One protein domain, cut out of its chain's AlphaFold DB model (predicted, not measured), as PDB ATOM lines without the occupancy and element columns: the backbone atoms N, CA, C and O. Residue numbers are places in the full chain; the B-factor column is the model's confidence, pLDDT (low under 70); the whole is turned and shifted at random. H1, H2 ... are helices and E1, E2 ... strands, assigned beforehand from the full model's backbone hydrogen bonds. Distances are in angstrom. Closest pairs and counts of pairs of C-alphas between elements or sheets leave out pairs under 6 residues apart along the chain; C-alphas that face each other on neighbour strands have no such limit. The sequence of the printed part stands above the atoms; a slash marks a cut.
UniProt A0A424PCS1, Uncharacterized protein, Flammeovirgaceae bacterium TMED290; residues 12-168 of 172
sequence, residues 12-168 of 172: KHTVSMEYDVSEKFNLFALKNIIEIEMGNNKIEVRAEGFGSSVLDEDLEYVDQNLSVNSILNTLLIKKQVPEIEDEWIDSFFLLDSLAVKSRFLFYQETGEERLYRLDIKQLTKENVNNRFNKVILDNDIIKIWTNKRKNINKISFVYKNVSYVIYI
ATOM      1  N   LYS A  12      10.555   2.538  -7.030       94.75
ATOM      2  CA  LYS A  12      10.263   3.623  -6.106       94.75
ATOM      3  C   LYS A  12       9.360   4.644  -6.777       94.75
ATOM      4  O   LYS A  12       9.638   5.087  -7.889       94.75
ATOM      5  N   HIS A  13       8.296   5.017  -6.082       95.56
ATOM      6  CA  HIS A  13       7.338   6.034  -6.500       95.56
ATOM      7  C   HIS A  13       7.180   7.073  -5.409       95.56
ATOM      8  O   HIS A  13       7.306   6.770  -4.225       95.56
ATOM      9  N   THR A  14       6.859   8.298  -5.808       95.69
ATOM     10  CA  THR A  14       6.517   9.362  -4.866       95.69
ATOM     11  C   THR A  14       5.078   9.801  -5.086       95.69
ATOM     12  O   THR A  14       4.588   9.864  -6.213       95.69
ATOM     13  N   VAL A  15       4.388  10.078  -3.987       95.81
ATOM     14  CA  VAL A  15       3.022  10.588  -3.973       95.81
ATOM     15  C   VAL A  15       3.074  12.049  -3.556       95.81
ATOM     16  O   VAL A  15       3.681  12.407  -2.547       95.81
ATOM     17  N   SER A  16       2.421  12.897  -4.331       95.44
ATOM     18  CA  SER A  16       2.215  14.312  -4.041       95.44
ATOM     19  C   SER A  16       0.769  14.551  -3.620       95.44
ATOM     20  O   SER A  16      -0.124  13.807  -4.020       95.44
ATOM     21  N   MET A  17       0.531  15.595  -2.834       93.88
ATOM     22  CA  MET A  17      -0.810  16.105  -2.555       93.88
ATOM     23  C   MET A  17      -1.068  17.315  -3.447       93.88
ATOM     24  O   MET A  17      -0.272  18.256  -3.454       93.88
ATOM     25  N   GLU A  18      -2.178  17.307  -4.174       91.69
ATOM     26  CA  GLU A  18      -2.587  18.407  -5.050       91.69
ATOM     27  C   GLU A  18      -3.966  18.921  -4.618       91.69
ATOM     28  O   GLU A  18      -4.844  18.154  -4.221       91.69
ATOM     29  N   TYR A  19      -4.161  20.238  -4.668       84.38
ATOM     30  CA  TYR A  19      -5.485  20.839  -4.551       84.38
ATOM     31  C   TYR A  19      -5.778  21.653  -5.804       84.38
ATOM     32  O   TYR A  19      -5.246  22.752  -6.003       84.38
ATOM     33  N   ASP A  20      -6.651  21.098  -6.636       78.56
ATOM     34  CA  ASP A  20      -7.093  21.708  -7.879       78.56
ATOM     35  C   ASP A  20      -8.451  22.377  -7.689       78.56
ATOM     36  O   ASP A  20      -9.402  21.778  -7.191       78.56
ATOM     37  N   VAL A  21      -8.563  23.628  -8.133       73.75
ATOM     38  CA  VAL A  21      -9.852  24.338  -8.214       73.75
ATOM     39  C   VAL A  21     -10.559  23.992  -9.527       73.75
ATOM     40  O   VAL A  21     -11.783  24.029  -9.619       73.75
ATOM     41  N   SER A  22      -9.789  23.648 -10.563       71.75
ATOM     42  CA  SER A  22     -10.277  23.119 -11.840       71.75
ATOM     43  C   SER A  22      -9.170  22.317 -12.526       71.75
ATOM     44  O   SER A  22      -8.007  22.456 -12.162       71.75
ATOM     45  N   GLU A  23      -9.492  21.572 -13.588       63.81
ATOM     46  CA  GLU A  23      -8.490  20.823 -14.374       63.81
ATOM     47  C   GLU A  23      -7.350  21.696 -14.929       63.81
ATOM     48  O   GLU A  23      -6.278  21.190 -15.241       63.81
ATOM     49  N   LYS A  24      -7.571  23.010 -15.064       71.31
ATOM     50  CA  LYS A  24      -6.579  23.970 -15.574       71.31
ATOM     51  C   LYS A  24      -5.945  24.831 -14.483       71.31
ATOM     52  O   LYS A  24      -5.111  25.675 -14.803       71.31
ATOM     53  N   PHE A  25      -6.360  24.681 -13.225       74.12
ATOM     54  CA  PHE A  25      -5.912  25.544 -12.137       74.12
ATOM     55  C   PHE A  25      -5.663  24.750 -10.856       74.12
ATOM     56  O   PHE A  25      -6.592  24.461 -10.094       74.12
ATOM     57  N   ASN A  26      -4.384  24.473 -10.616       77.12
ATOM     58  CA  ASN A  26      -3.871  23.996  -9.343       77.12
ATOM     59  C   ASN A  26      -3.656  25.192  -8.402       77.12
ATOM     60  O   ASN A  26      -2.968  26.148  -8.765       77.12
ATOM     61  N   LEU A  27      -4.262  25.160  -7.214       83.44
ATOM     62  CA  LEU A  27      -4.080  26.211  -6.208       83.44
ATOM     63  C   LEU A  27      -2.772  26.016  -5.442       83.44
ATOM     64  O   LEU A  27      -2.049  26.979  -5.201       83.44
ATOM     65  N   PHE A  28      -2.492  24.775  -5.038       86.12
ATOM     66  CA  PHE A  28      -1.224  24.389  -4.435       86.12
ATOM     67  C   PHE A  28      -0.929  22.902  -4.659       86.12
ATOM     68  O   PHE A  28      -1.830  22.072  -4.818       86.12
ATOM     69  N   ALA A  29       0.361  22.571  -4.605       89.94
ATOM     70  CA  ALA A  29       0.862  21.207  -4.633       89.94
ATOM     71  C   ALA A  29       1.962  21.037  -3.580       89.94
ATOM     72  O   ALA A  29       2.926  21.806  -3.542       89.94
ATOM     73  N   LEU A  30       1.826  20.011  -2.743       93.31
ATOM     74  CA  LEU A  30       2.871  19.542  -1.839       93.31
ATOM     75  C   LEU A  30       3.494  18.303  -2.471       93.31
ATOM     76  O   LEU A  30       2.880  17.236  -2.524       93.31
ATOM     77  N   LYS A  31       4.695  18.477  -3.018       93.50
ATOM     78  CA  LYS A  31       5.358  17.444  -3.811       93.50
ATOM     79  C   LYS A  31       6.038  16.409  -2.930       93.50
ATOM     80  O   LYS A  31       6.634  16.771  -1.920       93.50
ATOM     81  N   ASN A  32       5.997  15.160  -3.387       93.69
ATOM     82  CA  ASN A  32       6.768  14.036  -2.854       93.69
ATOM     83  C   ASN A  32       6.616  13.893  -1.336       93.69
ATOM     84  O   ASN A  32       7.601  13.837  -0.610       93.69
ATOM     85  N   ILE A  33       5.369  13.901  -0.863       95.25
ATOM     86  CA  ILE A  33       5.053  13.810   0.563       95.25
ATOM     87  C   ILE A  33       5.040  12.365   1.067       95.25
ATOM     88  O   ILE A  33       5.154  12.131   2.259       95.25
ATOM     89  N   ILE A  34       4.867  11.381   0.188       95.94
ATOM     90  CA  ILE A  34       4.948   9.964   0.548       95.94
ATOM     91  C   ILE A  34       5.852   9.281  -0.463       95.94
ATOM     92  O   ILE A  34       5.787   9.566  -1.659       95.94
ATOM     93  N   GLU A  35       6.659   8.354   0.014       96.31
ATOM     94  CA  GLU A  35       7.462   7.457  -0.794       96.31
ATOM     95  C   GLU A  35       6.903   6.040  -0.695       96.31
ATOM     96  O   GLU A  35       6.579   5.578   0.396       96.31
ATOM     97  N   ILE A  36       6.779   5.358  -1.831       95.75
ATOM     98  CA  ILE A  36       6.402   3.947  -1.916       95.75
ATOM     99  C   ILE A  36       7.561   3.209  -2.573       95.75
ATOM    100  O   ILE A  36       7.850   3.433  -3.750       95.75
ATOM    101  N   GLU A  37       8.202   2.313  -1.835       95.31
ATOM    102  CA  GLU A  37       9.228   1.408  -2.348       95.31
ATOM    103  C   GLU A  37       8.655  -0.010  -2.424       95.31
ATOM    104  O   GLU A  37       8.061  -0.503  -1.466       95.31
ATOM    105  N   MET A  38       8.814  -0.673  -3.568       92.88
ATOM    106  CA  MET A  38       8.326  -2.032  -3.796       92.88
ATOM    107  C   MET A  38       9.430  -2.903  -4.382       92.88
ATOM    108  O   MET A  38      10.094  -2.518  -5.342       92.88
ATOM    109  N   GLY A  39       9.578  -4.111  -3.861       88.94
ATOM    110  CA  GLY A  39      10.531  -5.094  -4.368       88.94
ATOM    111  C   GLY A  39      10.635  -6.265  -3.406       88.94
ATOM    112  O   GLY A  39      10.310  -6.127  -2.232       88.94
ATOM    113  N   ASN A  40      11.068  -7.430  -3.883       85.94
ATOM    114  CA  ASN A  40      11.290  -8.613  -3.037       85.94
ATOM    115  C   ASN A  40      10.070  -9.010  -2.188       85.94
ATOM    116  O   ASN A  40      10.204  -9.315  -1.007       85.94
ATOM    117  N   ASN A  41       8.870  -8.967  -2.785       88.81
ATOM    118  CA  ASN A  41       7.583  -9.192  -2.105       88.81
ATOM    119  C   ASN A  41       7.358  -8.282  -0.885       88.81
ATOM    120  O   ASN A  41       6.570  -8.602   0.004       88.81
ATOM    121  N   LYS A  42       8.044  -7.143  -0.839       92.75
ATOM    122  CA  LYS A  42       7.945  -6.141   0.209       92.75
ATOM    123  C   LYS A  42       7.417  -4.838  -0.372       92.75
ATOM    124  O   LYS A  42       7.749  -4.474  -1.503       92.75
ATOM    125  N   ILE A  43       6.607  -4.143   0.415       94.81
ATOM    126  CA  ILE A  43       6.235  -2.752   0.179       94.81
ATOM    127  C   ILE A  43       6.550  -1.958   1.433       94.81
ATOM    128  O   ILE A  43       6.146  -2.337   2.533       94.81
ATOM    129  N   GLU A  44       7.229  -0.840   1.251       96.06
ATOM    130  CA  GLU A  44       7.472   0.147   2.290       96.06
ATOM    131  C   GLU A  44       6.830   1.468   1.877       96.06
ATOM    132  O   GLU A  44       6.960   1.899   0.730       96.06
ATOM    133  N   VAL A  45       6.118   2.099   2.807       96.31
ATOM    134  CA  VAL A  45       5.496   3.408   2.611       96.31
ATOM    135  C   VAL A  45       6.014   4.340   3.687       96.31
ATOM    136  O   VAL A  45       5.783   4.092   4.870       96.31
ATOM    137  N   ARG A  46       6.706   5.399   3.278       96.62
ATOM    138  CA  ARG A  46       7.361   6.336   4.192       96.62
ATOM    139  C   ARG A  46       6.863   7.751   3.987       96.62
ATOM    140  O   ARG A  46       6.546   8.157   2.867       96.62
ATOM    141  N   ALA A  47       6.790   8.494   5.079       94.69
ATOM    142  CA  ALA A  47       6.445   9.904   5.050       94.69
ATOM    143  C   ALA A  47       7.668  10.764   4.703       94.69
ATOM    144  O   ALA A  47       8.744  10.576   5.258       94.69
ATOM    145  N   GLU A  48       7.474  11.776   3.861       91.19
ATOM    146  CA  GLU A  48       8.492  12.765   3.502       91.19
ATOM    147  C   GLU A  48       7.946  14.185   3.716       91.19
ATOM    148  O   GLU A  48       6.822  14.513   3.324       91.19
ATOM    149  N   GLY A  49       8.717  15.058   4.372       85.44
ATOM    150  CA  GLY A  49       8.305  16.439   4.663       85.44
ATOM    151  C   GLY A  49       6.913  16.542   5.316       85.44
ATOM    152  O   GLY A  49       6.689  16.046   6.424       85.44
ATOM    153  N   PHE A  50       5.961  17.186   4.621       86.81
ATOM    154  CA  PHE A  50       4.568  17.331   5.086       86.81
ATOM    155  C   PHE A  50       3.815  15.993   5.191       86.81
ATOM    156  O   PHE A  50       2.799  15.904   5.880       86.81
ATOM    157  N   GLY A  51       4.320  14.933   4.563       88.81
ATOM    158  CA  GLY A  51       3.764  13.587   4.642       88.81
ATOM    159  C   GLY A  51       3.591  13.054   6.049       88.81
ATOM    160  O   GLY A  51       2.656  12.304   6.287       88.81
ATOM    161  N   SER A  52       4.427  13.493   6.991       90.44
ATOM    162  CA  SER A  52       4.339  13.102   8.406       90.44
ATOM    163  C   SER A  52       3.018  13.515   9.067       90.44
ATOM    164  O   SER A  52       2.613  12.929  10.061       90.44
ATOM    165  N   SER A  53       2.312  14.506   8.504       87.81
ATOM    166  CA  SER A  53       0.967  14.913   8.942       87.81
ATOM    167  C   SER A  53      -0.162  14.105   8.283       87.81
ATOM    168  O   SER A  53      -1.319  14.229   8.677       87.81
ATOM    169  N   VAL A  54       0.153  13.321   7.249       87.44
ATOM    170  CA  VAL A  54      -0.785  12.458   6.508       87.44
ATOM    171  C   VAL A  54      -0.620  10.995   6.922       87.44
ATOM    172  O   VAL A  54      -1.599  10.248   6.997       87.44
ATOM    173  N   LEU A  55       0.621  10.592   7.176       88.75
ATOM    174  CA  LEU A  55       1.032   9.253   7.538       88.75
ATOM    175  C   LEU A  55       1.745   9.303   8.896       88.75
ATOM    176  O   LEU A  55       2.908   9.681   8.975       88.75
ATOM    177  N   ASP A  56       1.020   8.917   9.949       84.56
ATOM    178  CA  ASP A  56       1.501   8.995  11.339       84.56
ATOM    179  C   ASP A  56       2.739   8.119  11.622       84.56
ATOM    180  O   ASP A  56       3.510   8.412  12.531       84.56
ATOM    181  N   GLU A  57       2.910   7.029  10.868       90.75
ATOM    182  CA  GLU A  57       4.013   6.075  11.001       90.75
ATOM    183  C   GLU A  57       4.335   5.434   9.646       90.75
ATOM    184  O   GLU A  57       3.433   5.232   8.824       90.75
ATOM    185  N   ASP A  58       5.598   5.065   9.442       93.44
ATOM    186  CA  ASP A  58       6.010   4.284   8.278       93.44
ATOM    187  C   ASP A  58       5.292   2.926   8.263       93.44
ATOM    188  O   ASP A  58       5.121   2.274   9.297       93.44
ATOM    189  N   LEU A  59       4.869   2.488   7.077       95.00
ATOM    190  CA  LEU A  59       4.173   1.216   6.893       95.00
ATOM    191  C   LEU A  59       5.078   0.230   6.175       95.00
ATOM    192  O   LEU A  59       5.671   0.545   5.144       95.00
ATOM    193  N   GLU A  60       5.106  -0.994   6.684       95.62
ATOM    194  CA  GLU A  60       5.848  -2.096   6.097       95.62
ATOM    195  C   GLU A  60       4.917  -3.288   5.873       95.62
ATOM    196  O   GLU A  60       4.218  -3.736   6.783       95.62
ATOM    197  N   TYR A  61       4.932  -3.811   4.651       94.69
ATOM    198  CA  TYR A  61       4.195  -5.003   4.255       94.69
ATOM    199  C   TYR A  61       5.172  -6.019   3.674       94.69
ATOM    200  O   TYR A  61       5.825  -5.746   2.668       94.69
ATOM    201  N   VAL A  62       5.258  -7.194   4.293       93.19
ATOM    202  CA  VAL A  62       6.102  -8.316   3.850       93.19
ATOM    203  C   VAL A  62       5.247  -9.426   3.240       93.19
ATOM    204  O   VAL A  62       4.028  -9.432   3.415       93.19
ATOM    205  N   ASP A  63       5.885 -10.341   2.506       91.25
ATOM    206  CA  ASP A  63       5.256 -11.501   1.856       91.25
ATOM    207  C   ASP A  63       4.067 -11.147   0.941       91.25
ATOM    208  O   ASP A  63       3.096 -11.893   0.799       91.25
ATOM    209  N   GLN A  64       4.146  -9.986   0.289       90.62
ATOM    210  CA  GLN A  64       3.098  -9.449  -0.569       90.62
ATOM    211  C   GLN A  64       3.128 -10.042  -1.977       90.62
ATOM    212  O   GLN A  64       4.177 -10.179  -2.611       90.62
ATOM    213  N   ASN A  65       1.941 -10.329  -2.512       86.12
ATOM    214  CA  ASN A  65       1.782 -10.785  -3.886       86.12
ATOM    215  C   ASN A  65       1.921  -9.607  -4.868       86.12
ATOM    216  O   ASN A  65       0.961  -8.887  -5.150       86.12
ATOM    217  N   LEU A  66       3.126  -9.440  -5.419       87.00
ATOM    218  CA  LEU A  66       3.446  -8.468  -6.476       87.00
ATOM    219  C   LEU A  66       3.482  -9.103  -7.875       87.00
ATOM    220  O   LEU A  66       4.113  -8.568  -8.792       87.00
ATOM    221  N   SER A  67       2.830 -10.257  -8.050       87.06
ATOM    222  CA  SER A  67       2.751 -10.943  -9.342       87.06
ATOM    223  C   SER A  67       1.938 -10.150 -10.371       87.06
ATOM    224  O   SER A  67       1.338  -9.118 -10.084       87.06
ATOM    225  N   VAL A  68       1.876 -10.668 -11.597       86.00
ATOM    226  CA  VAL A  68       1.183 -10.042 -12.735       86.00
ATOM    227  C   VAL A  68      -0.307  -9.774 -12.524       86.00
ATOM    228  O   VAL A  68      -0.861  -8.950 -13.243       86.00
ATOM    229  N   ASN A  69      -0.928 -10.468 -11.572       89.31
ATOM    230  CA  ASN A  69      -2.338 -10.321 -11.221       89.31
ATOM    231  C   ASN A  69      -2.547  -9.338 -10.056       89.31
ATOM    232  O   ASN A  69      -3.661  -9.170  -9.573       89.31
ATOM    233  N   SER A  70      -1.486  -8.697  -9.568       92.19
ATOM    234  CA  SER A  70      -1.589  -7.623  -8.586       92.19
ATOM    235  C   SER A  70      -1.954  -6.313  -9.280       92.19
ATOM    236  O   SER A  70      -1.293  -5.921 -10.243       92.19
ATOM    237  N   ILE A  71      -2.955  -5.589  -8.765       93.88
ATOM    238  CA  ILE A  71      -3.288  -4.244  -9.276       93.88
ATOM    239  C   ILE A  71      -2.072  -3.317  -9.163       93.88
ATOM    240  O   ILE A  71      -1.794  -2.540 -10.074       93.88
ATOM    241  N   LEU A  72      -1.300  -3.434  -8.082       92.94
ATOM    242  CA  LEU A  72      -0.076  -2.656  -7.883       92.94
ATOM    243  C   LEU A  72       0.988  -2.977  -8.929       92.94
ATOM    244  O   LEU A  72       1.665  -2.070  -9.405       92.94
ATOM    245  N   ASN A  73       1.095  -4.241  -9.346       92.00
ATOM    246  CA  ASN A  73       1.994  -4.609 -10.433       92.00
ATOM    247  C   ASN A  73       1.584  -3.913 -11.736       92.00
ATOM    248  O   ASN A  73       2.419  -3.265 -12.363       92.00
ATOM    249  N   THR A  74       0.305  -3.968 -12.107       93.06
ATOM    250  CA  THR A  74      -0.222  -3.283 -13.298       93.06
ATOM    251  C   THR A  74       0.044  -1.778 -13.260       93.06
ATOM    252  O   THR A  74       0.538  -1.214 -14.237       93.06
ATOM    253  N   LEU A  75      -0.251  -1.134 -12.129       94.88
ATOM    254  CA  LEU A  75      -0.218   0.321 -12.001       94.88
ATOM    255  C   LEU A  75       1.189   0.894 -11.827       94.88
ATOM    256  O   LEU A  75       1.508   1.909 -12.437       94.88
ATOM    257  N   LEU A  76       2.017   0.266 -10.993       93.75
ATOM    258  CA  LEU A  76       3.262   0.859 -10.502       93.75
ATOM    259  C   LEU A  76       4.521   0.103 -10.955       93.75
ATOM    260  O   LEU A  76       5.598   0.689 -10.953       93.75
ATOM    261  N   ILE A  77       4.418  -1.165 -11.368       91.25
ATOM    262  CA  ILE A  77       5.574  -1.940 -11.862       91.25
ATOM    263  C   ILE A  77       5.580  -1.953 -13.391       91.25
ATOM    264  O   ILE A  77       6.462  -1.377 -14.016       91.25
ATOM    265  N   LYS A  78       4.564  -2.568 -14.006       92.19
ATOM    266  CA  LYS A  78       4.392  -2.597 -15.465       92.19
ATOM    267  C   LYS A  78       4.001  -1.245 -16.034       92.19
ATOM    268  O   LYS A  78       4.260  -1.008 -17.209       92.19
ATOM    269  N   LYS A  79       3.361  -0.402 -15.215       94.69
ATOM    270  CA  LYS A  79       2.943   0.953 -15.584       94.69
ATOM    271  C   LYS A  79       2.125   0.921 -16.884       94.69
ATOM    272  O   LYS A  79       2.352   1.721 -17.783       94.69
ATOM    273  N   GLN A  80       1.206  -0.038 -17.022       94.81
ATOM    274  CA  GLN A  80       0.441  -0.233 -18.258       94.81
ATOM    275  C   GLN A  80      -0.984  -0.699 -17.963       94.81
ATOM    276  O   GLN A  80      -1.187  -1.665 -17.227       94.81
ATOM    277  N   VAL A  81      -1.973  -0.030 -18.559       94.56
ATOM    278  CA  VAL A  81      -3.388  -0.422 -18.469       94.56
ATOM    279  C   VAL A  81      -3.639  -1.687 -19.308       94.56
ATOM    280  O   VAL A  81      -3.084  -1.796 -20.404       94.56
ATOM    281  N   PRO A  82      -4.457  -2.653 -18.835       93.50
ATOM    282  CA  PRO A  82      -4.818  -3.840 -19.609       93.50
ATOM    283  C   PRO A  82      -5.450  -3.519 -20.969       93.50
ATOM    284  O   PRO A  82      -6.053  -2.468 -21.175       93.50
ATOM    285  N   GLU A  83      -5.360  -4.468 -21.905       92.12
ATOM    286  CA  GLU A  83      -5.959  -4.274 -23.229       92.12
ATOM    287  C   GLU A  83      -7.487  -4.232 -23.200       92.12
ATOM    288  O   GLU A  83      -8.090  -3.488 -23.971       92.12
ATOM    289  N   ILE A  84      -8.092  -5.003 -22.296       92.19
ATOM    290  CA  ILE A  84      -9.534  -5.025 -22.073       92.19
ATOM    291  C   ILE A  84      -9.933  -3.726 -21.360       92.19
ATOM    292  O   ILE A  84      -9.508  -3.469 -20.233       92.19
ATOM    293  N   GLU A  85     -10.753  -2.924 -22.032       92.31
ATOM    294  CA  GLU A  85     -11.329  -1.675 -21.527       92.31
ATOM    295  C   GLU A  85     -12.809  -1.886 -21.188       92.31
ATOM    296  O   GLU A  85     -13.448  -2.800 -21.702       92.31
ATOM    297  N   ASP A  86     -13.350  -1.053 -20.303       95.25
ATOM    298  CA  ASP A  86     -14.773  -0.979 -19.938       95.25
ATOM    299  C   ASP A  86     -15.427  -2.238 -19.319       95.25
ATOM    300  O   ASP A  86     -16.561  -2.180 -18.829       95.25
ATOM    301  N   GLU A  87     -14.699  -3.350 -19.224       96.81
ATOM    302  CA  GLU A  87     -15.164  -4.624 -18.670       96.81
ATOM    303  C   GLU A  87     -14.549  -4.948 -17.299       96.81
ATOM    304  O   GLU A  87     -13.428  -4.556 -16.974       96.81
ATOM    305  N   TRP A  88     -15.305  -5.685 -16.474       96.94
ATOM    306  CA  TRP A  88     -14.817  -6.186 -15.187       96.94
ATOM    307  C   TRP A  88     -13.879  -7.375 -15.380       96.94
ATOM    308  O   TRP A  88     -14.254  -8.368 -15.995       96.94
ATOM    309  N   ILE A  89     -12.708  -7.298 -14.755       94.56
ATOM    310  CA  ILE A  89     -11.704  -8.359 -14.689       94.56
ATOM    311  C   ILE A  89     -11.638  -8.828 -13.234       94.56
ATOM    312  O   ILE A  89     -11.350  -8.022 -12.351       94.56
ATOM    313  N   ASP A  90     -11.934 -10.098 -12.968       93.88
ATOM    314  CA  ASP A  90     -12.040 -10.705 -11.630       93.88
ATOM    315  C   ASP A  90     -10.781 -11.468 -11.184       93.88
ATOM    316  O   ASP A  90     -10.758 -12.079 -10.121       93.88
ATOM    317  N   SER A  91      -9.714 -11.412 -11.975       89.50
ATOM    318  CA  SER A  91      -8.453 -12.105 -11.708       89.50
ATOM    319  C   SER A  91      -7.436 -11.270 -10.924       89.50
ATOM    320  O   SER A  91      -6.273 -11.665 -10.835       89.50
ATOM    321  N   PHE A  92      -7.848 -10.125 -10.371       94.81
ATOM    322  CA  PHE A  92      -6.954  -9.183  -9.708       94.81
ATOM    323  C   PHE A  92      -6.900  -9.359  -8.188       94.81
ATOM    324  O   PHE A  92      -7.869  -9.746  -7.534       94.81
ATOM    325  N   PHE A  93      -5.754  -8.994  -7.617       94.81
ATOM    326  CA  PHE A  93      -5.514  -8.992  -6.178       94.81
ATOM    327  C   PHE A  93      -4.951  -7.645  -5.712       94.81
ATOM    328  O   PHE A  93      -4.180  -6.988  -6.421       94.81
ATOM    329  N   LEU A  94      -5.337  -7.245  -4.501       95.00
ATOM    330  CA  LEU A  94      -4.660  -6.215  -3.710       95.00
ATOM    331  C   LEU A  94      -3.649  -6.867  -2.745       95.00
ATOM    332  O   LEU A  94      -3.332  -8.054  -2.875       95.00
ATOM    333  N   LEU A  95      -3.131  -6.097  -1.781       93.62
ATOM    334  CA  LEU A  95      -2.254  -6.626  -0.731       93.62
ATOM    335  C   LEU A  95      -2.954  -7.695   0.102       93.62
ATOM    336  O   LEU A  95      -4.185  -7.764   0.134       93.62
ATOM    337  N   ASP A  96      -2.154  -8.529   0.759       92.25
ATOM    338  CA  ASP A  96      -2.601  -9.682   1.546       92.25
ATOM    339  C   ASP A  96      -3.444 -10.678   0.727       92.25
ATOM    340  O   ASP A  96      -4.270 -11.416   1.257       92.25
ATOM    341  N   SER A  97      -3.232 -10.701  -0.597       92.00
ATOM    342  CA  SER A  97      -3.981 -11.523  -1.558       92.00
ATOM    343  C   SER A  97      -5.497 -11.302  -1.522       92.00
ATOM    344  O   SER A  97      -6.266 -12.203  -1.861       92.00
ATOM    345  N   LEU A  98      -5.946 -10.098  -1.151       94.38
ATOM    346  CA  LEU A  98      -7.361  -9.742  -1.178       94.38
ATOM    347  C   LEU A  98      -7.876  -9.739  -2.622       94.38
ATOM    348  O   LEU A  98      -7.466  -8.907  -3.435       94.38
ATOM    349  N   ALA A  99      -8.780 -10.666  -2.930       95.12
ATOM    350  CA  ALA A  99      -9.312 -10.849  -4.272       95.12
ATOM    351  C   ALA A  99     -10.313  -9.741  -4.635       95.12
ATOM    352  O   ALA A  99     -11.264  -9.440  -3.899       95.12
ATOM    353  N   VAL A 100     -10.115  -9.137  -5.801       95.69
ATOM    354  CA  VAL A 100     -10.912  -8.011  -6.280       95.69
ATOM    355  C   VAL A 100     -11.265  -8.189  -7.748       95.69
ATOM    356  O   VAL A 100     -10.573  -8.855  -8.512       95.69
ATOM    357  N   LYS A 101     -12.342  -7.528  -8.160       95.88
ATOM    358  CA  LYS A 101     -12.559  -7.206  -9.563       95.88
ATOM    359  C   LYS A 101     -12.239  -5.749  -9.816       95.88
ATOM    360  O   LYS A 101     -12.592  -4.885  -9.009       95.88
ATOM    361  N   SER A 102     -11.637  -5.472 -10.959       96.00
ATOM    362  CA  SER A 102     -11.372  -4.111 -11.409       96.00
ATOM    363  C   SER A 102     -11.792  -3.905 -12.853       96.00
ATOM    364  O   SER A 102     -11.815  -4.856 -13.629       96.00
ATOM    365  N   ARG A 103     -12.091  -2.663 -13.223       96.44
ATOM    366  CA  ARG A 103     -12.269  -2.267 -14.623       96.44
ATOM    367  C   ARG A 103     -11.637  -0.912 -14.882       96.44
ATOM    368  O   ARG A 103     -11.729  -0.015 -14.042       96.44
ATOM    369  N   PHE A 104     -11.047  -0.771 -16.060       97.25
ATOM    370  CA  PHE A 104     -10.500   0.485 -16.556       97.25
ATOM    371  C   PHE A 104     -11.516   1.071 -17.531       97.25
ATOM    372  O   PHE A 104     -11.595   0.650 -18.682       97.25
ATOM    373  N   LEU A 105     -12.340   1.992 -17.036       97.50
ATOM    374  CA  LEU A 105     -13.355   2.658 -17.841       97.50
ATOM    375  C   LEU A 105     -12.710   3.765 -18.664       97.50
ATOM    376  O   LEU A 105     -12.144   4.695 -18.083       97.50
ATOM    377  N   PHE A 106     -12.804   3.691 -19.984       96.94
ATOM    378  CA  PHE A 106     -12.312   4.756 -20.845       96.94
ATOM    379  C   PHE A 106     -13.184   6.007 -20.675       96.94
ATOM    380  O   PHE A 106     -14.413   5.934 -20.660       96.94
ATOM    381  N   TYR A 107     -12.548   7.169 -20.512       95.25
ATOM    382  CA  TYR A 107     -13.255   8.436 -20.332       95.25
ATOM    383  C   TYR A 107     -13.094   9.352 -21.544       95.25
ATOM    384  O   TYR A 107     -14.087   9.740 -22.154       95.25
ATOM    385  N   GLN A 108     -11.855   9.703 -21.896       95.31
ATOM    386  CA  GLN A 108     -11.582  10.559 -23.050       95.31
ATOM    387  C   GLN A 108     -10.151  10.392 -23.562       95.31
ATOM    388  O   GLN A 108      -9.261   9.942 -22.840       95.31
ATOM    389  N   GLU A 109      -9.928  10.832 -24.797       94.94
ATOM    390  CA  GLU A 109      -8.607  10.997 -25.400       94.94
ATOM    391  C   GLU A 109      -8.401  12.480 -25.730       94.94
ATOM    392  O   GLU A 109      -9.317  13.163 -26.194       94.94
ATOM    393  N   THR A 110      -7.219  13.017 -25.446       91.50
ATOM    394  CA  THR A 110      -6.860  14.409 -25.736       91.50
ATOM    395  C   THR A 110      -5.415  14.460 -26.215       91.50
ATOM    396  O   THR A 110      -4.478  14.260 -25.448       91.50
ATOM    397  N   GLY A 111      -5.225  14.727 -27.509       92.62
ATOM    398  CA  GLY A 111      -3.899  14.720 -28.126       92.62
ATOM    399  C   GLY A 111      -3.273  13.323 -28.124       92.62
ATOM    400  O   GLY A 111      -3.750  12.425 -28.814       92.62
ATOM    401  N   GLU A 112      -2.186  13.154 -27.373       91.94
ATOM    402  CA  GLU A 112      -1.462  11.880 -27.229       91.94
ATOM    403  C   GLU A 112      -1.789  11.138 -25.922       91.94
ATOM    404  O   GLU A 112      -1.241  10.060 -25.672       91.94
ATOM    405  N   GLU A 113      -2.688  11.693 -25.104       94.81
ATOM    406  CA  GLU A 113      -3.055  11.149 -23.799       94.81
ATOM    407  C   GLU A 113      -4.467  10.561 -23.792       94.81
ATOM    408  O   GLU A 113      -5.402  11.107 -24.383       94.81
ATOM    409  N   ARG A 114      -4.626   9.459 -23.066       96.56
ATOM    410  CA  ARG A 114      -5.898   8.799 -22.772       96.56
ATOM    411  C   ARG A 114      -6.132   8.854 -21.270       96.56
ATOM    412  O   ARG A 114      -5.201   8.680 -20.488       96.56
ATOM    413  N   LEU A 115      -7.375   9.086 -20.873       97.31
ATOM    414  CA  LEU A 115      -7.797   9.126 -19.479       97.31
ATOM    415  C   LEU A 115      -8.793   8.000 -19.211       97.31
ATOM    416  O   LEU A 115      -9.794   7.856 -19.916       97.31
ATOM    417  N   TYR A 116      -8.533   7.260 -18.139       97.81
ATOM    418  CA  TYR A 116      -9.383   6.200 -17.624       97.81
ATOM    419  C   TYR A 116      -9.820   6.493 -16.194       97.81
ATOM    420  O   TYR A 116      -9.092   7.116 -15.416       97.81
ATOM    421  N   ARG A 117     -10.982   5.959 -15.822       97.38
ATOM    422  CA  ARG A 117     -11.373   5.770 -14.426       97.38
ATOM    423  C   ARG A 117     -11.140   4.315 -14.034       97.38
ATOM    424  O   ARG A 117     -11.653   3.415 -14.694       97.38
ATOM    425  N   LEU A 118     -10.404   4.086 -12.954       97.62
ATOM    426  CA  LEU A 118     -10.230   2.753 -12.389       97.62
ATOM    427  C   LEU A 118     -11.283   2.521 -11.302       97.62
ATOM    428  O   LEU A 118     -11.287   3.206 -10.281       97.62
ATOM    429  N   ASP A 119     -12.161   1.545 -11.524       96.81
ATOM    430  CA  ASP A 119     -13.096   1.062 -10.505       96.81
ATOM    431  C   ASP A 119     -12.554  -0.252  -9.918       96.81
ATOM    432  O   ASP A 119     -12.202  -1.158 -10.676       96.81
ATOM    433  N   ILE A 120     -12.550  -0.395  -8.588       95.94
ATOM    434  CA  ILE A 120     -12.121  -1.614  -7.879       95.94
ATOM    435  C   ILE A 120     -13.210  -2.021  -6.886       95.94
ATOM    436  O   ILE A 120     -13.800  -1.180  -6.210       95.94
ATOM    437  N   LYS A 121     -13.514  -3.319  -6.807       94.69
ATOM    438  CA  LYS A 121     -14.470  -3.882  -5.846       94.69
ATOM    439  C   LYS A 121     -13.952  -5.203  -5.305       94.69
ATOM    440  O   LYS A 121     -13.489  -6.035  -6.077       94.69
ATOM    441  N   GLN A 122     -14.121  -5.429  -4.008       94.94
ATOM    442  CA  GLN A 122     -13.883  -6.753  -3.433       94.94
ATOM    443  C   GLN A 122     -14.807  -7.794  -4.083       94.94
ATOM    444  O   GLN A 122     -15.976  -7.497  -4.367       94.94
ATOM    445  N   LEU A 123     -14.289  -8.999  -4.332       92.12
ATOM    446  CA  LEU A 123     -15.107 -10.124  -4.803       92.12
ATOM    447  C   LEU A 123     -15.977 -10.678  -3.675       92.12
ATOM    448  O   LEU A 123     -17.173 -10.904  -3.858       92.12
ATOM    449  N   THR A 124     -15.382 -10.826  -2.497       89.25
ATOM    450  CA  THR A 124     -16.021 -11.211  -1.240       89.25
ATOM    451  C   THR A 124     -15.955 -10.035  -0.279       89.25
ATOM    452  O   THR A 124     -14.937  -9.362  -0.181       89.25
ATOM    453  N   LYS A 125     -17.057  -9.731   0.417       86.00
ATOM    454  CA  LYS A 125     -17.068  -8.628   1.383       86.00
ATOM    455  C   LYS A 125     -16.354  -9.076   2.654       86.00
ATOM    456  O   LYS A 125     -16.948  -9.766   3.482       86.00
ATOM    457  N   GLU A 126     -15.109  -8.662   2.799       87.81
ATOM    458  CA  GLU A 126     -14.252  -9.007   3.927       87.81
ATOM    459  C   GLU A 126     -13.871  -7.754   4.716       87.81
ATOM    460  O   GLU A 126     -13.911  -6.625   4.214       87.81
ATOM    461  N   ASN A 127     -13.538  -7.936   5.995       87.50
ATOM    462  CA  ASN A 127     -13.037  -6.833   6.801       87.50
ATOM    463  C   ASN A 127     -11.569  -6.577   6.448       87.50
ATOM    464  O   ASN A 127     -10.694  -7.379   6.770       87.50
ATOM    465  N   VAL A 128     -11.302  -5.455   5.790       90.31
ATOM    466  CA  VAL A 128      -9.955  -5.080   5.360       90.31
ATOM    467  C   VAL A 128      -9.272  -4.342   6.499       90.31
ATOM    468  O   VAL A 128      -9.676  -3.237   6.837       90.31
ATOM    469  N   ASN A 129      -8.226  -4.920   7.090       88.12
ATOM    470  CA  ASN A 129      -7.424  -4.248   8.124       88.12
ATOM    471  C   ASN A 129      -6.217  -3.498   7.544       88.12
ATOM    472  O   ASN A 129      -5.760  -2.521   8.136       88.12
ATOM    473  N   ASN A 130      -5.748  -3.907   6.364       91.75
ATOM    474  CA  ASN A 130      -4.615  -3.306   5.675       91.75
ATOM    475  C   ASN A 130      -4.911  -1.845   5.281       91.75
ATOM    476  O   ASN A 130      -5.812  -1.575   4.483       91.75
ATOM    477  N   ARG A 131      -4.157  -0.896   5.858       92.12
ATOM    478  CA  ARG A 131      -4.330   0.553   5.633       92.12
ATOM    479  C   ARG A 131      -4.180   0.941   4.161       92.12
ATOM    480  O   ARG A 131      -4.965   1.753   3.683       92.12
ATOM    481  N   PHE A 132      -3.229   0.346   3.446       92.06
ATOM    482  CA  PHE A 132      -3.017   0.604   2.025       92.06
ATOM    483  C   PHE A 132      -4.225   0.153   1.190       92.06
ATOM    484  O   PHE A 132      -4.769   0.927   0.404       92.06
ATOM    485  N   ASN A 133      -4.726  -1.064   1.435       94.25
ATOM    486  CA  ASN A 133      -5.930  -1.564   0.764       94.25
ATOM    487  C   ASN A 133      -7.164  -0.707   1.074       94.25
ATOM    488  O   ASN A 133      -7.978  -0.489   0.183       94.25
ATOM    489  N   LYS A 134      -7.302  -0.189   2.304       93.38
ATOM    490  CA  LYS A 134      -8.387   0.748   2.645       93.38
ATOM    491  C   LYS A 134      -8.334   2.010   1.793       93.38
ATOM    492  O   LYS A 134      -9.367   2.423   1.295       93.38
ATOM    493  N   VAL A 135      -7.156   2.600   1.586       92.38
ATOM    494  CA  VAL A 135      -7.022   3.791   0.727       92.38
ATOM    495  C   VAL A 135      -7.494   3.497  -0.698       92.38
ATOM    496  O   VAL A 135      -8.200   4.315  -1.275       92.38
ATOM    497  N   ILE A 136      -7.158   2.323  -1.241       93.38
ATOM    498  CA  ILE A 136      -7.578   1.907  -2.590       93.38
ATOM    499  C   ILE A 136      -9.074   1.581  -2.672       93.38
ATOM    500  O   ILE A 136      -9.674   1.743  -3.723       93.38
ATOM    501  N   LEU A 137      -9.688   1.063  -1.611       94.00
ATOM    502  CA  LEU A 137     -11.094   0.644  -1.648       94.00
ATOM    503  C   LEU A 137     -12.062   1.760  -1.242       94.00
ATOM    504  O   LEU A 137     -13.185   1.794  -1.743       94.00
ATOM    505  N   ASP A 138     -11.622   2.666  -0.371       92.12
ATOM    506  CA  ASP A 138     -12.399   3.792   0.155       92.12
ATOM    507  C   ASP A 138     -12.057   5.112  -0.568       92.12
ATOM    508  O   ASP A 138     -12.327   6.199  -0.050       92.12
ATOM    509  N   ASN A 139     -11.421   5.051  -1.743       89.81
ATOM    510  CA  ASN A 139     -11.235   6.233  -2.579       89.81
ATOM    511  C   ASN A 139     -12.562   6.660  -3.222       89.81
ATOM    512  O   ASN A 139     -13.404   5.827  -3.554       89.81
ATOM    513  N   ASP A 140     -12.684   7.942  -3.562       85.31
ATOM    514  CA  ASP A 140     -13.845   8.429  -4.323       85.31
ATOM    515  C   ASP A 140     -13.690   8.136  -5.819       85.31
ATOM    516  O   ASP A 140     -14.567   7.573  -6.473       85.31
ATOM    517  N   ILE A 141     -12.531   8.494  -6.376       90.75
ATOM    518  CA  ILE A 141     -12.196   8.260  -7.781       90.75
ATOM    519  C   ILE A 141     -10.700   7.995  -7.938       90.75
ATOM    520  O   ILE A 141      -9.898   8.713  -7.347       90.75
ATOM    521  N   ILE A 142     -10.337   7.004  -8.760       96.81
ATOM    522  CA  ILE A 142      -8.975   6.820  -9.274       96.81
ATOM    523  C   ILE A 142      -8.999   7.145 -10.766       96.81
ATOM    524  O   ILE A 142      -9.750   6.542 -11.536       96.81
ATOM    525  N   LYS A 143      -8.172   8.101 -11.174       97.12
ATOM    526  CA  LYS A 143      -7.945   8.490 -12.565       97.12
ATOM    527  C   LYS A 143      -6.566   8.012 -12.999       97.12
ATOM    528  O   LYS A 143      -5.592   8.209 -12.272       97.12
ATOM    529  N   ILE A 144      -6.496   7.411 -14.180       97.75
ATOM    530  CA  ILE A 144      -5.266   6.890 -14.778       97.75
ATOM    531  C   ILE A 144      -5.077   7.575 -16.125       97.75
ATOM    532  O   ILE A 144      -5.924   7.432 -17.008       97.75
ATOM    533  N   TRP A 145      -3.981   8.305 -16.286       97.06
ATOM    534  CA  TRP A 145      -3.576   8.861 -17.570       97.06
ATOM    535  C   TRP A 145      -2.541   7.950 -18.204       97.06
ATOM    536  O   TRP A 145      -1.649   7.422 -17.531       97.06
ATOM    537  N   THR A 146      -2.675   7.763 -19.508       97.06
ATOM    538  CA  THR A 146      -1.747   6.974 -20.302       97.06
ATOM    539  C   THR A 146      -1.421   7.671 -21.609       97.06
ATOM    540  O   THR A 146      -2.188   8.497 -22.093       97.06
ATOM    541  N   ASN A 147      -0.342   7.253 -22.262       95.44
ATOM    542  CA  ASN A 147      -0.162   7.531 -23.686       95.44
ATOM    543  C   ASN A 147      -1.093   6.649 -24.555       95.44
ATOM    544  O   ASN A 147      -1.796   5.763 -24.053       95.44
ATOM    545  N   LYS A 148      -1.053   6.824 -25.884       93.62
ATOM    546  CA  LYS A 148      -1.800   5.983 -26.849       93.62
ATOM    547  C   LYS A 148      -1.470   4.486 -26.809       93.62
ATOM    548  O   LYS A 148      -2.256   3.679 -27.290       93.62
ATOM    549  N   ARG A 149      -0.319   4.106 -26.246       93.94
ATOM    550  CA  ARG A 149       0.107   2.707 -26.052       93.94
ATOM    551  C   ARG A 149      -0.297   2.152 -24.681       93.94
ATOM    552  O   ARG A 149       0.186   1.089 -24.299       93.94
ATOM    553  N   LYS A 150      -1.157   2.872 -23.949       94.88
ATOM    554  CA  LYS A 150      -1.657   2.514 -22.615       94.88
ATOM    555  C   LYS A 150      -0.586   2.472 -21.520       94.88
ATOM    556  O   LYS A 150      -0.860   1.965 -20.432       94.88
ATOM    557  N   ASN A 151       0.599   3.037 -21.760       96.19
ATOM    558  CA  ASN A 151       1.603   3.201 -20.709       96.19
ATOM    559  C   ASN A 151       1.175   4.346 -19.793       96.19
ATOM    560  O   ASN A 151       0.888   5.442 -20.279       96.19
ATOM    561  N   ILE A 152       1.126   4.077 -18.496       96.75
ATOM    562  CA  ILE A 152       0.680   4.985 -17.445       96.75
ATOM    563  C   ILE A 152       1.752   6.046 -17.208       96.75
ATOM    564  O   ILE A 152       2.900   5.707 -16.942       96.75
ATOM    565  N   ASN A 153       1.353   7.316 -17.252       95.62
ATOM    566  CA  ASN A 153       2.222   8.462 -16.957       95.62
ATOM    567  C   ASN A 153       1.786   9.224 -15.687       95.62
ATOM    568  O   ASN A 153       2.594   9.902 -15.053       95.62
ATOM    569  N   LYS A 154       0.518   9.099 -15.275       96.00
ATOM    570  CA  LYS A 154      -0.026   9.722 -14.063       96.00
ATOM    571  C   LYS A 154      -1.142   8.864 -13.479       96.00
ATOM    572  O   LYS A 154      -2.010   8.362 -14.193       96.00
ATOM    573  N   ILE A 155      -1.154   8.755 -12.157       97.44
ATOM    574  CA  ILE A 155      -2.249   8.196 -11.365       97.44
ATOM    575  C   ILE A 155      -2.679   9.279 -10.386       97.44
ATOM    576  O   ILE A 155      -1.840   9.833  -9.683       97.44
ATOM    577  N   SER A 156      -3.972   9.579 -10.306       95.81
ATOM    578  CA  SER A 156      -4.504  10.431  -9.240       95.81
ATOM    579  C   SER A 156      -5.657   9.749  -8.544       95.81
ATOM    580  O   SER A 156      -6.491   9.136  -9.210       95.81
ATOM    581  N   PHE A 157      -5.772   9.942  -7.243       95.06
ATOM    582  CA  PHE A 157      -6.911   9.467  -6.483       95.06
ATOM    583  C   PHE A 157      -7.348  10.486  -5.440       95.06
ATOM    584  O   PHE A 157      -6.571  11.344  -5.026       95.06
ATOM    585  N   VAL A 158      -8.614  10.412  -5.039       92.38
ATOM    586  CA  VAL A 158      -9.154  11.226  -3.945       92.38
ATOM    587  C   VAL A 158      -9.442  10.319  -2.762       92.38
ATOM    588  O   VAL A 158     -10.185   9.347  -2.892       92.38
ATOM    589  N   TYR A 159      -8.849  10.640  -1.615       90.69
ATOM    590  CA  TYR A 159      -9.061   9.928  -0.361       90.69
ATOM    591  C   TYR A 159      -9.302  10.937   0.759       90.69
ATOM    592  O   TYR A 159      -8.511  11.863   0.947       90.69
ATOM    593  N   LYS A 160     -10.410  10.777   1.494       89.19
ATOM    594  CA  LYS A 160     -10.850  11.718   2.542       89.19
ATOM    595  C   LYS A 160     -10.880  13.182   2.064       89.19
ATOM    596  O   LYS A 160     -10.435  14.076   2.780       89.19
ATOM    597  N   ASN A 161     -11.414  13.426   0.864       85.88
ATOM    598  CA  ASN A 161     -11.497  14.747   0.213       85.88
ATOM    599  C   ASN A 161     -10.151  15.408  -0.135       85.88
ATOM    600  O   ASN A 161     -10.116  16.599  -0.442       85.88
ATOM    601  N   VAL A 162      -9.048  14.662  -0.100       88.31
ATOM    602  CA  VAL A 162      -7.722  15.151  -0.489       88.31
ATOM    603  C   VAL A 162      -7.285  14.432  -1.758       88.31
ATOM    604  O   VAL A 162      -7.442  13.213  -1.855       88.31
ATOM    605  N   SER A 163      -6.758  15.177  -2.735       93.00
ATOM    606  CA  SER A 163      -6.235  14.587  -3.965       93.00
ATOM    607  C   SER A 163      -4.758  14.241  -3.819       93.00
ATOM    608  O   SER A 163      -3.942  15.054  -3.380       93.00
ATOM    609  N   TYR A 164      -4.438  13.016  -4.205       94.62
ATOM    610  CA  TYR A 164      -3.102  12.457  -4.218       94.62
ATOM    611  C   TYR A 164      -2.734  12.066  -5.638       94.62
ATOM    612  O   TYR A 164      -3.576  11.573  -6.392       94.62
ATOM    613  N   VAL A 165      -1.474  12.276  -5.993       96.12
ATOM    614  CA  VAL A 165      -0.984  12.106  -7.356       96.12
ATOM    615  C   VAL A 165       0.360  11.401  -7.359       96.12
ATOM    616  O   VAL A 165       1.261  11.769  -6.613       96.12
ATOM    617  N   ILE A 166       0.495  10.417  -8.240       96.62
ATOM    618  CA  ILE A 166       1.745   9.738  -8.567       96.62
ATOM    619  C   ILE A 166       2.041  10.048 -10.030       96.62
ATOM    620  O   ILE A 166       1.253   9.699 -10.912       96.62
ATOM    621  N   TYR A 167       3.165  10.711 -10.284       95.00
ATOM    622  CA  TYR A 167       3.701  10.865 -11.634       95.00
ATOM    623  C   TYR A 167       4.640   9.697 -11.911       95.00
ATOM    624  O   TYR A 167       5.520   9.404 -11.104       95.00
ATOM    625  N   ILE A 168       4.429   9.021 -13.035       91.25
ATOM    626  CA  ILE A 168       5.256   7.899 -13.460       91.25
ATOM    627  C   ILE A 168       6.183   8.416 -14.550       91.25
ATOM    628  O   ILE A 168       5.749   8.714 -15.661       91.25
TER     629      ILE A 168
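What this domain is: This is residues 12 to 168 of the 172 residues of an uncharacterized protein of Flammeovirgaceae bacterium TMED290 (UniProt A0A424PCS1). A single ten-stranded sheet curls like part of a barrel, not closed, with its edge strands E4 and E5 apart. Two short helices, H2 and H3, lie inside the curl, while H1 sits beside the strands at the sheet's level. The printed part has 157 residues, with three named helices and ten named strands in the order E1 E2 E3 H1 E4 H2 E5 E6 E7 H3 E8 E9 E10. The sheet, E4 E3 E2 E1 E10 E9 E8 E7 E6 E5, is antiparallel throughout, and the class is mostly strand. The whole is compact and rounded, with a radius of gyration of the C-alphas of 15.2 A and spans of 40 by 38 by 27 A.

Where its parts are: E1, residues 12 to 22, begins at C-alpha 12 (10.263, 3.623, -6.106), is 28.9 A long and bends by 56 degrees at residue 19. E2, residues 25 to 39, is 35.6 A long and bends by 78 degrees at residue 28. E3 is residues 42 to 47, H1 49 to 53, E4 59 to 61, H2 71 to 77 and E5 89 to 93. E6, residues 99 to 110, is 33.2 A long, and E7, residues 113 to 122, 29.2 A. H3 is residues 131 to 137 and E8 142 to 147. E9, residues 152 to 159, is 20.3 A long. E10, residues 162 to 167, ends at C-alpha 167 (3.701, 10.865, -11.634).

How they stand to each other: The sheet is strongly twisted. It holds three meanders, runs of strands each the antiparallel neighbour of the one before: E1 E2 E3, E5 E6 E7 and E8 E9 E10. E1 and E2 form a hairpin, with N 17 and O 30 2.9 A apart. E1 of the first meander and E10 of the last are antiparallel neighbours, with N 16 and O 165 2.8 A apart, within hydrogen-bond range. E8 and E7 are antiparallel neighbours too, E7 from the meander E5 E6 E7 and E8 from the meander E8 E9 E10, with N 116 and O 144 2.8 A apart. At the edge, E4 pairs with E3 through N 45 and O 59, 2.8 A apart. H2 and H3 are on one face, making two layers, helices on one face of a sheet, and the sheet curls round both. The closest C-alphas of H2 and E5 are those of Ile 71 and Phe 93, 6.1 A apart. For H3 and E9 they are Val 135 and Tyr 159, 6.6 A apart. H1 comes closest to E2 at the C-alphas of Gly 51 and Ile 33, 4.3 A apart. H2 and H3 are apart. Every O i to N i+4 pair is within hydrogen-bond range in H2 and H3; H1 has 0 of 1, but 2 of 2 O i to N i+3 pairs.

The domain as a whole: The two C-alphas farthest apart, those of Gly 111 and Asn 127, are 42.0 A apart. The printed part has no cut. The link from H2 to E5, 11 residues, is long. Mean pLDDT of the printed part is 92.1, and residue 23 is under 70.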